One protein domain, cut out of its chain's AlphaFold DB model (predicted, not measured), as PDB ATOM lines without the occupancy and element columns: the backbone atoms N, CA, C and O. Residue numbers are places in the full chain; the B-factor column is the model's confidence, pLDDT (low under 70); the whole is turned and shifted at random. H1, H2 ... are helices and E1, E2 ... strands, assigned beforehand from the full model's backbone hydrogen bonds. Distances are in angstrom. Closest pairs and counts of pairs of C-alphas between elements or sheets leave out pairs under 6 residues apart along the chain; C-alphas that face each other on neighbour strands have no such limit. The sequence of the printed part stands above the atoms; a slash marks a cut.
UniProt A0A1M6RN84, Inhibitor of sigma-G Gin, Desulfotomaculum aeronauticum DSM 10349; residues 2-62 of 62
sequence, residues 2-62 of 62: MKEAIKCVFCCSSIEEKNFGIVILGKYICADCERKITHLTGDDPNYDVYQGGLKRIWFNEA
ATOM      1  N   MET A   2      38.304  41.484 -11.533       46.00
ATOM      2  CA  MET A   2      38.744  40.511 -12.538       46.00
ATOM      3  C   MET A   2      38.431  39.124 -11.975       46.00
ATOM      4  O   MET A   2      39.102  38.682 -11.050       46.00
ATOM      5  N   LYS A   3      37.354  38.484 -12.446       55.22
ATOM      6  CA  LYS A   3      37.097  37.073 -12.133       55.22
ATOM      7  C   LYS A   3      38.217  36.270 -12.787       55.22
ATOM      8  O   LYS A   3      38.340  36.293 -14.011       55.22
ATOM      9  N   GLU A   4      39.057  35.621 -11.988       59.62
ATOM     10  CA  GLU A   4      40.006  34.640 -12.506       59.62
ATOM     11  C   GLU A   4      39.216  33.588 -13.283       59.62
ATOM     12  O   GLU A   4      38.308  32.947 -12.750       59.62
ATOM     13  N   ALA A   5      39.506  33.474 -14.578       67.31
ATOM     14  CA  ALA A   5      38.871  32.482 -15.424       67.31
ATOM     15  C   ALA A   5      39.301  31.101 -14.926       67.31
ATOM     16  O   ALA A   5      40.457  30.702 -15.083       67.31
ATOM     17  N   ILE A   6      38.365  30.390 -14.309       79.31
ATOM     18  CA  ILE A   6      38.544  29.007 -13.891       79.31
ATOM     19  C   ILE A   6      38.809  28.182 -15.151       79.31
ATOM     20  O   ILE A   6      38.083  28.309 -16.132       79.31
ATOM     21  N   LYS A   7      39.848  27.348 -15.155       85.62
ATOM     22  CA  LYS A   7      40.196  26.516 -16.316       85.62
ATOM     23  C   LYS A   7      40.004  25.044 -16.009       85.62
ATOM     24  O   LYS A   7      40.291  24.590 -14.903       85.62
ATOM     25  N   CYS A   8      39.561  24.300 -17.017       87.44
ATOM     26  CA  CYS A   8      39.509  22.849 -16.946       87.44
ATOM     27  C   CYS A   8      40.926  22.263 -16.878       87.44
ATOM     28  O   CYS A   8      41.782  22.620 -17.682       87.44
ATOM     29  N   VAL A   9      41.158  21.318 -15.972       86.69
ATOM     30  CA  VAL A   9      42.455  20.637 -15.812       86.69
ATOM     31  C   VAL A   9      42.841  19.753 -17.009       86.69
ATOM     32  O   VAL A   9      44.023  19.499 -17.214       86.69
ATOM     33  N   PHE A  10      41.869  19.306 -17.814       85.19
ATOM     34  CA  PHE A  10      42.109  18.433 -18.970       85.19
ATOM     35  C   PHE A  10      42.227  19.201 -20.287       85.19
ATOM     36  O   PHE A  10      43.209  19.046 -21.005       85.19
ATOM     37  N   CYS A  11      41.235  20.029 -20.624       86.06
ATOM     38  CA  CYS A  11      41.216  20.750 -21.900       86.06
ATOM     39  C   CYS A  11      41.757  22.184 -21.818       86.06
ATOM     40  O   CYS A  11      41.789  22.874 -22.835       86.06
ATOM     41  N   CYS A  12      42.128  22.668 -20.624       85.00
ATOM     42  CA  CYS A  12      42.582  24.043 -20.371       85.00
ATOM     43  C   CYS A  12      41.602  25.145 -20.813       85.00
ATOM     44  O   CYS A  12      41.942  26.329 -20.753       85.00
ATOM     45  N   SER A  13      40.386  24.784 -21.234       83.50
ATOM     46  CA  SER A  13      39.353  25.729 -21.638       83.50
ATOM     47  C   SER A  13      38.857  26.514 -20.430       83.50
ATOM     48  O   SER A  13      38.714  25.963 -19.334       83.50
ATOM     49  N   SER A  14      38.582  27.797 -20.648       82.44
ATOM     50  CA  SER A  14      37.950  28.662 -19.657       82.44
ATOM     51  C   SER A  14      36.528  28.174 -19.385       82.44
ATOM     52  O   SER A  14      35.723  28.023 -20.301       82.44
ATOM     53  N   ILE A  15      36.235  27.911 -18.121       77.69
ATOM     54  CA  ILE A  15      34.923  27.531 -17.626       77.69
ATOM     55  C   ILE A  15      34.210  28.827 -17.273       77.69
ATOM     56  O   ILE A  15      34.563  29.520 -16.320       77.69
ATOM     57  N   GLU A  16      33.225  29.179 -18.087       74.94
ATOM     58  CA  GLU A  16      32.301  30.259 -17.765       74.94
ATOM     59  C   GLU A  16      31.367  29.805 -16.636       74.94
ATOM     60  O   GLU A  16      31.032  28.628 -16.545       74.94
ATOM     61  N   GLU A  17      30.890  30.729 -15.799       64.94
ATOM     62  CA  GLU A  17      30.020  30.425 -14.642       64.94
ATOM     63  C   GLU A  17      28.729  29.665 -14.994       64.94
ATOM     64  O   GLU A  17      28.076  29.111 -14.115       64.94
ATOM     65  N   LYS A  18      28.351  29.628 -16.276       63.00
ATOM     66  CA  LYS A  18      27.188  28.889 -16.785       63.00
ATOM     67  C   LYS A  18      27.508  27.453 -17.214       63.00
ATOM     68  O   LYS A  18      26.597  26.718 -17.580       63.00
ATOM     69  N   ASN A  19      28.783  27.067 -17.225       63.50
ATOM     70  CA  ASN A  19      29.240  25.773 -17.706       63.50
ATOM     71  C   ASN A  19      29.426  24.834 -16.504       63.50
ATOM     72  O   ASN A  19      30.489  24.776 -15.885       63.50
ATOM     73  N   PHE A  20      28.337  24.158 -16.133       70.50
ATOM     74  CA  PHE A  20      28.270  23.240 -14.997       70.50
ATOM     75  C   PHE A  20      29.132  22.002 -15.261       70.50
ATOM     76  O   PHE A  20      28.764  21.159 -16.068       70.50
ATOM     77  N   GLY A  21      30.281  21.909 -14.600       82.50
ATOM     78  CA  GLY A  21      31.076  20.685 -14.513       82.50
ATOM     79  C   GLY A  21      31.341  20.322 -13.054       82.50
ATOM     80  O   GLY A  21      30.647  20.803 -12.154       82.50
ATOM     81  N   ILE A  22      32.380  19.527 -12.801       87.25
ATOM     82  CA  ILE A  22      32.734  19.068 -11.452       87.25
ATOM     83  C   ILE A  22      34.017  19.718 -10.934       87.25
ATOM     84  O   ILE A  22      34.923  20.071 -11.693       87.25
ATOM     85  N   VAL A  23      34.107  19.843  -9.610       85.75
ATOM     86  CA  VAL A  23      35.310  20.300  -8.906       85.75
ATOM     87  C   VAL A  23      35.847  19.151  -8.067       85.75
ATOM     88  O   VAL A  23      35.148  18.644  -7.194       85.75
ATOM     89  N   ILE A  24      37.094  18.755  -8.309       84.75
ATOM     90  CA  ILE A  24      37.786  17.702  -7.559       84.75
ATOM     91  C   ILE A  24      39.026  18.322  -6.917       84.75
ATOM     92  O   ILE A  24      39.901  18.814  -7.624       84.75
ATOM     93  N   LEU A  25      39.100  18.323  -5.581       84.94
ATOM     94  CA  LEU A  25      40.236  18.872  -4.816       84.94
ATOM     95  C   LEU A  25      40.645  20.301  -5.249       84.94
ATOM     96  O   LEU A  25      41.823  20.627  -5.368       84.94
ATOM     97  N   GLY A  26      39.662  21.158  -5.542       80.94
ATOM     98  CA  GLY A  26      39.893  22.535  -6.002       80.94
ATOM     99  C   GLY A  26      40.328  22.669  -7.469       80.94
ATOM    100  O   GLY A  26      40.505  23.785  -7.953       80.94
ATOM    101  N   LYS A  27      40.475  21.561  -8.207       84.75
ATOM    102  CA  LYS A  27      40.660  21.552  -9.663       84.75
ATOM    103  C   LYS A  27      39.309  21.422 -10.349       84.75
ATOM    104  O   LYS A  27      38.501  20.575  -9.983       84.75
ATOM    105  N   TYR A  28      39.078  22.245 -11.363       86.81
ATOM    106  CA  TYR A  28      37.840  22.199 -12.129       86.81
ATOM    107  C   TYR A  28      37.971  21.309 -13.362       86.81
ATOM    108  O   TYR A  28      38.998  21.295 -14.044       86.81
ATOM    109  N   ILE A  29      36.890  20.606 -13.669       88.56
ATOM    110  CA  ILE A  29      36.699  19.814 -14.878       88.56
ATOM    111  C   ILE A  29      35.428  20.342 -15.541       88.56
ATOM    112  O   ILE A  29      34.384  20.428 -14.899       88.56
ATOM    113  N   CYS A  30      35.507  20.738 -16.811       89.12
ATOM    114  CA  CYS A  30      34.331  21.211 -17.542       89.12
ATOM    115  C   CYS A  30      33.352  20.061 -17.835       89.12
ATOM    116  O   CYS A  30      33.760  18.899 -17.893       89.12
ATOM    117  N   ALA A  31      32.091  20.404 -18.109       88.06
ATOM    118  CA  ALA A  31      31.029  19.455 -18.460       88.06
ATOM    119  C   ALA A  31      31.428  18.477 -19.582       88.06
ATOM    120  O   ALA A  31      31.088  17.299 -19.556       88.06
ATOM    121  N   ASP A  32      32.173  18.960 -20.580       88.31
ATOM    122  CA  ASP A  32      32.586  18.152 -21.729       88.31
ATOM    123  C   ASP A  32      33.603  17.070 -21.332       88.31
ATOM    124  O   ASP A  32      33.472  15.905 -21.706       88.31
ATOM    125  N   CYS A  33      34.591  17.434 -20.507       87.31
ATOM    126  CA  CYS A  33      35.568  16.491 -19.968       87.31
ATOM    127  C   CYS A  33      34.930  15.527 -18.966       87.31
ATOM    128  O   CYS A  33      35.237  14.341 -19.002       87.31
ATOM    129  N   GLU A  34      34.019  15.997 -18.118       89.12
ATOM    130  CA  GLU A  34      33.234  15.138 -17.226       89.12
ATOM    131  C   GLU A  34      32.428  14.104 -18.023       89.12
ATOM    132  O   GLU A  34      32.463  12.906 -17.734       89.12
ATOM    133  N   ARG A  35      31.743  14.545 -19.082       88.69
ATOM    134  CA  ARG A  35      30.971  13.657 -19.948       88.69
ATOM    135  C   ARG A  35      31.866  12.630 -20.634       88.69
ATOM    136  O   ARG A  35      31.502  11.461 -20.692       88.69
ATOM    137  N   LYS A  36      33.052  13.027 -21.098       87.75
ATOM    138  CA  LYS A  36      34.043  12.082 -21.634       87.75
ATOM    139  C   LYS A  36      34.453  11.061 -20.580       87.75
ATOM    140  O   LYS A  36      34.388   9.876 -20.862       87.75
ATOM    141  N   ILE A  37      34.772  11.494 -19.359       86.75
ATOM    142  CA  ILE A  37      35.169  10.598 -18.262       86.75
ATOM    143  C   ILE A  37      34.065   9.591 -17.919       86.75
ATOM    144  O   ILE A  37      34.345   8.413 -17.741       86.75
ATOM    145  N   THR A  38      32.811  10.035 -17.860       85.12
ATOM    146  CA  THR A  38      31.662   9.166 -17.546       85.12
ATOM    147  C   THR A  38      31.299   8.194 -18.669       85.12
ATOM    148  O   THR A  38      30.691   7.164 -18.394       85.12
ATOM    149  N   HIS A  39      31.666   8.498 -19.917       86.06
ATOM    150  CA  HIS A  39      31.432   7.631 -21.078       86.06
ATOM    151  C   HIS A  39      32.664   6.804 -21.475       86.06
ATOM    152  O   HIS A  39      32.575   5.996 -22.399       86.06
ATOM    153  N   LEU A  40      33.804   6.992 -20.804       85.38
ATOM    154  CA  LEU A  40      34.993   6.179 -21.030       85.38
ATOM    155  C   LEU A  40      34.713   4.730 -20.650       85.38
ATOM    156  O   LEU A  40      34.223   4.425 -19.561       85.38
ATOM    157  N   THR A  41      35.107   3.836 -21.542       80.88
ATOM    158  CA  THR A  41      35.186   2.407 -21.256       80.88
ATOM    159  C   THR A  41      36.641   2.043 -20.968       80.88
ATOM    160  O   THR A  41      37.550   2.765 -21.375       80.88
ATOM    161  N   GLY A  42      36.880   0.947 -20.244       77.00
ATOM    162  CA  GLY A  42      38.244   0.509 -19.907       77.00
ATOM    163  C   GLY A  42      39.106   0.143 -21.124       77.00
ATOM    164  O   GLY A  42      40.326   0.137 -21.015       77.00
ATOM    165  N   ASP A  43      38.477  -0.113 -22.274       81.00
ATOM    166  CA  ASP A  43      39.135  -0.376 -23.561       81.00
ATOM    167  C   ASP A  43      39.455   0.904 -24.352       81.00
ATOM    168  O   ASP A  43      40.092   0.847 -25.405       81.00
ATOM    169  N   ASP A  44      39.005   2.074 -23.888       82.81
ATOM    170  CA  ASP A  44      39.256   3.318 -24.605       82.81
ATOM    171  C   ASP A  44      40.730   3.729 -24.442       82.81
ATOM    172  O   ASP A  44      41.211   3.853 -23.313       82.81
ATOM    173  N   PRO A  45      41.464   4.016 -25.531       80.38
ATOM    174  CA  PRO A  45      42.861   4.440 -25.441       80.38
ATOM    175  C   PRO A  45      43.040   5.748 -24.658       80.38
ATOM    176  O   PRO A  45      44.134   6.041 -24.175       80.38
ATOM    177  N   ASN A  46      41.978   6.544 -24.499       80.69
ATOM    178  CA  ASN A  46      42.019   7.753 -23.686       80.69
ATOM    179  C   ASN A  46      41.835   7.471 -22.186       80.69
ATOM    180  O   ASN A  46      42.068   8.375 -21.380       80.69
ATOM    181  N   TYR A  47      41.445   6.254 -21.789       84.00
ATOM    182  CA  TYR A  47      41.218   5.882 -20.392       84.00
ATOM    183  C   TYR A  47      42.452   6.164 -19.532       84.00
ATOM    184  O   TYR A  47      42.342   6.829 -18.502       84.00
ATOM    185  N   ASP A  48      43.640   5.772 -19.997       84.31
ATOM    186  CA  ASP A  48      44.901   6.020 -19.290       84.31
ATOM    187  C   ASP A  48      45.211   7.511 -19.110       84.31
ATOM    188  O   ASP A  48      45.710   7.919 -18.059       84.31
ATOM    189  N   VAL A  49      44.859   8.350 -20.088       84.69
ATOM    190  CA  VAL A  49      45.073   9.804 -20.017       84.69
ATOM    191  C   VAL A  49      44.202  10.421 -18.925       84.69
ATOM    192  O   VAL A  49      44.694  11.168 -18.073       84.69
ATOM    193  N   TYR A  50      42.909  10.089 -18.913       85.06
ATOM    194  CA  TYR A  50      41.979  10.607 -17.911       85.06
ATOM    195  C   TYR A  50      42.262  10.033 -16.523       85.06
ATOM    196  O   TYR A  50      42.278  10.780 -15.543       85.06
ATOM    197  N   GLN A  51      42.570   8.737 -16.437       86.56
ATOM    198  CA  GLN A  51      42.981   8.084 -15.200       86.56
ATOM    199  C   GLN A  51      44.255   8.726 -14.642       86.56
ATOM    200  O   GLN A  51      44.313   9.037 -13.454       86.56
ATOM    201  N   GLY A  52      45.268   8.958 -15.479       85.75
ATOM    202  CA  GLY A  52      46.509   9.621 -15.087       85.75
ATOM    203  C   GLY A  52      46.269  11.045 -14.588       85.75
ATOM    204  O   GLY A  52      46.795  11.430 -13.546       85.75
ATOM    205  N   GLY A  53      45.419  11.815 -15.273       83.69
ATOM    206  CA  GLY A  53      45.028  13.153 -14.827       83.69
ATOM    207  C   GLY A  53      44.314  13.147 -13.473       83.69
ATOM    208  O   GLY A  53      44.682  13.917 -12.590       83.69
ATOM    209  N   LEU A  54      43.356  12.236 -13.268       85.75
ATOM    210  CA  LEU A  54      42.650  12.076 -11.991       85.75
ATOM    211  C   LEU A  54      43.587  11.630 -10.864       85.75
ATOM    212  O   LEU A  54      43.543  12.192  -9.771       85.75
ATOM    213  N   LYS A  55      44.488  10.679 -11.138       85.75
ATOM    214  CA  LYS A  55      45.533  10.266 -10.192       85.75
ATOM    215  C   LYS A  55      46.400  11.455  -9.788       85.75
ATOM    216  O   LYS A  55      46.611  11.654  -8.603       85.75
ATOM    217  N   ARG A  56      46.832  12.306 -10.721       83.56
ATOM    218  CA  ARG A  56      47.626  13.504 -10.386       83.56
ATOM    219  C   ARG A  56      46.873  14.493  -9.494       83.56
ATOM    220  O   ARG A  56      47.496  15.133  -8.655       83.56
ATOM    221  N   ILE A  57      45.553  14.610  -9.659       84.62
ATOM    222  CA  ILE A  57      44.710  15.446  -8.793       84.62
ATOM    223  C   ILE A  57      44.641  14.855  -7.380       84.62
ATOM    224  O   ILE A  57      44.805  15.591  -6.413       84.62
ATOM    225  N   TRP A  58      44.427  13.541  -7.257       83.19
ATOM    226  CA  TRP A  58      44.274  12.867  -5.963       83.19
ATOM    227  C   TRP A  58      45.570  12.635  -5.202       83.19
ATOM    228  O   TRP A  58      45.583  12.772  -3.982       83.19
ATOM    229  N   PHE A  59      46.636  12.257  -5.897       80.19
ATOM    230  CA  PHE A  59      47.871  11.840  -5.250       80.19
ATOM    231  C   PHE A  59      48.787  12.998  -4.888       80.19
ATOM    232  O   PHE A  59      49.685  12.734  -4.101       80.19
ATOM    233  N   ASN A  60      48.550  14.224  -5.400       63.12
ATOM    234  CA  ASN A  60      49.334  15.441  -5.127       63.12
ATOM    235  C   ASN A  60      50.760  15.095  -4.667       63.12
ATOM    236  O   ASN A  60      51.105  15.348  -3.511       63.12
ATOM    237  N   GLU A  61      51.534  14.407  -5.518       47.84
ATOM    238  CA  GLU A  61      52.924  14.101  -5.186       47.84
ATOM    239  C   GLU A  61      53.653  15.446  -5.184       47.84
ATOM    240  O   GLU A  61      53.933  16.027  -6.237       47.84
ATOM    241  N   ALA A  62      53.778  15.985  -3.973       42.97
ATOM    242  CA  ALA A  62      54.596  17.123  -3.605       42.97
ATOM    243  C   ALA A  62      56.058  16.685  -3.513       42.97
ATOM    244  O   ALA A  62      56.298  15.539  -3.066       42.97
TER     245      ALA A  62
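What this domain is: This is residues 2 to 62 of the 62 residues of the protein "Inhibitor of sigma-G Gin" of Desulfotomaculum aeronauticum DSM 10349 (UniProt A0A1M6RN84). A small antiparallel hairpin of two short strands, E1 and E2, and a V of two helices, H1 and H2, make a flat triangle, with the hairpin as one side and the helices as the other two. H1 follows E2 directly, the V closes where the end of H1 comes near the beginning of H2, and the later part of H2 comes back near the turn end of the hairpin; the first third of the printed part, residues 2 to 21, is a long loop with no named element, folded back on itself and reaching out to Met 2 away from the helices. The printed part has 61 residues, with two named strands and two named helices in the order E1, E2, H1, H2; under half of the residues, 28 of the 61, are in named elements, and the class is mixed, helices and strands. The whole is only just compact, close to loose, with a radius of gyration of the C-alphas of 12.2 A, and its C-alphas span 41 by 29 by 14 A.

Where its parts are: The sheet is made of E1, residues 22 to 24, and E2, residues 27 to 29, each with three residues. E1 begins with C-alpha 22 at (32.734, 19.068, -11.452), and E2 ends with C-alpha 29 at (36.699, 19.814, -14.878). E1 is 6.5 A from first to last C-alpha and E2 is 6.8 A. H1 holds residues 31 to 39 and is 12.1 A long from first to last C-alpha. H2, the longest helix by residues, holds residues 47 to 59 and is 17.6 A long, ending with C-alpha 59 at (47.871, 11.840, -5.250). Before E1, residues 6 to 7 make a short antiparallel pairing with residues 14 to 15.

How they stand to each other: E1 and E2 are antiparallel neighbours in a sheet of two strands and form a hairpin, with an angle of 149 degrees between their directions. The C-alphas of Val 23 and Tyr 28 face each other at 4.5 A. Across the pair, N 24 and O 27 are within hydrogen-bond range at 2.8 A, and N 22 and O 29 at 3.0 A. The closest C-alphas of E1 and H1 are those of Ile 22 and Glu 34, 7.0 A apart. At the turn of the hairpin, the closest C-alphas of E1 and H2 are those of Ile 24 and Ile 57, at 7.4 A. The closest C-alphas of E2 and H2 are those of Lys 27 and Ile 57, also at 7.4 A. H1 and H2 are close but not clearly touching, with the closest C-alphas, those of Ile 37 and Tyr 50, 6.8 A apart. Their lines stand at a steep tilt of 67 degrees, and they run opposite ways. In H1 and H2 every O i to N i+4 pair is within hydrogen-bond range.

The domain as a whole: The two C-alphas farthest apart are those of Met 2 and Asp 43, at 42.3 A, and the first and last printed C-alphas, of Met 2 and Ala 62, are 29.6 A apart. The printed part has no cut; it begins at residue 2 and ends at residue 62, the chain's last residue. The links from E1 to E2, with two residues, and from E2 to H1, with one residue, are tight. The link from H1 to H2, with seven residues, is short. The C-alphas of residues 2 to 21 lie 5 to 23 A from the mean of all C-alphas. The mean pLDDT of the printed part is 79.8, and the model's confidence is low, under 70, at residues 2 to 5, 17 to 19 and 60 to 62.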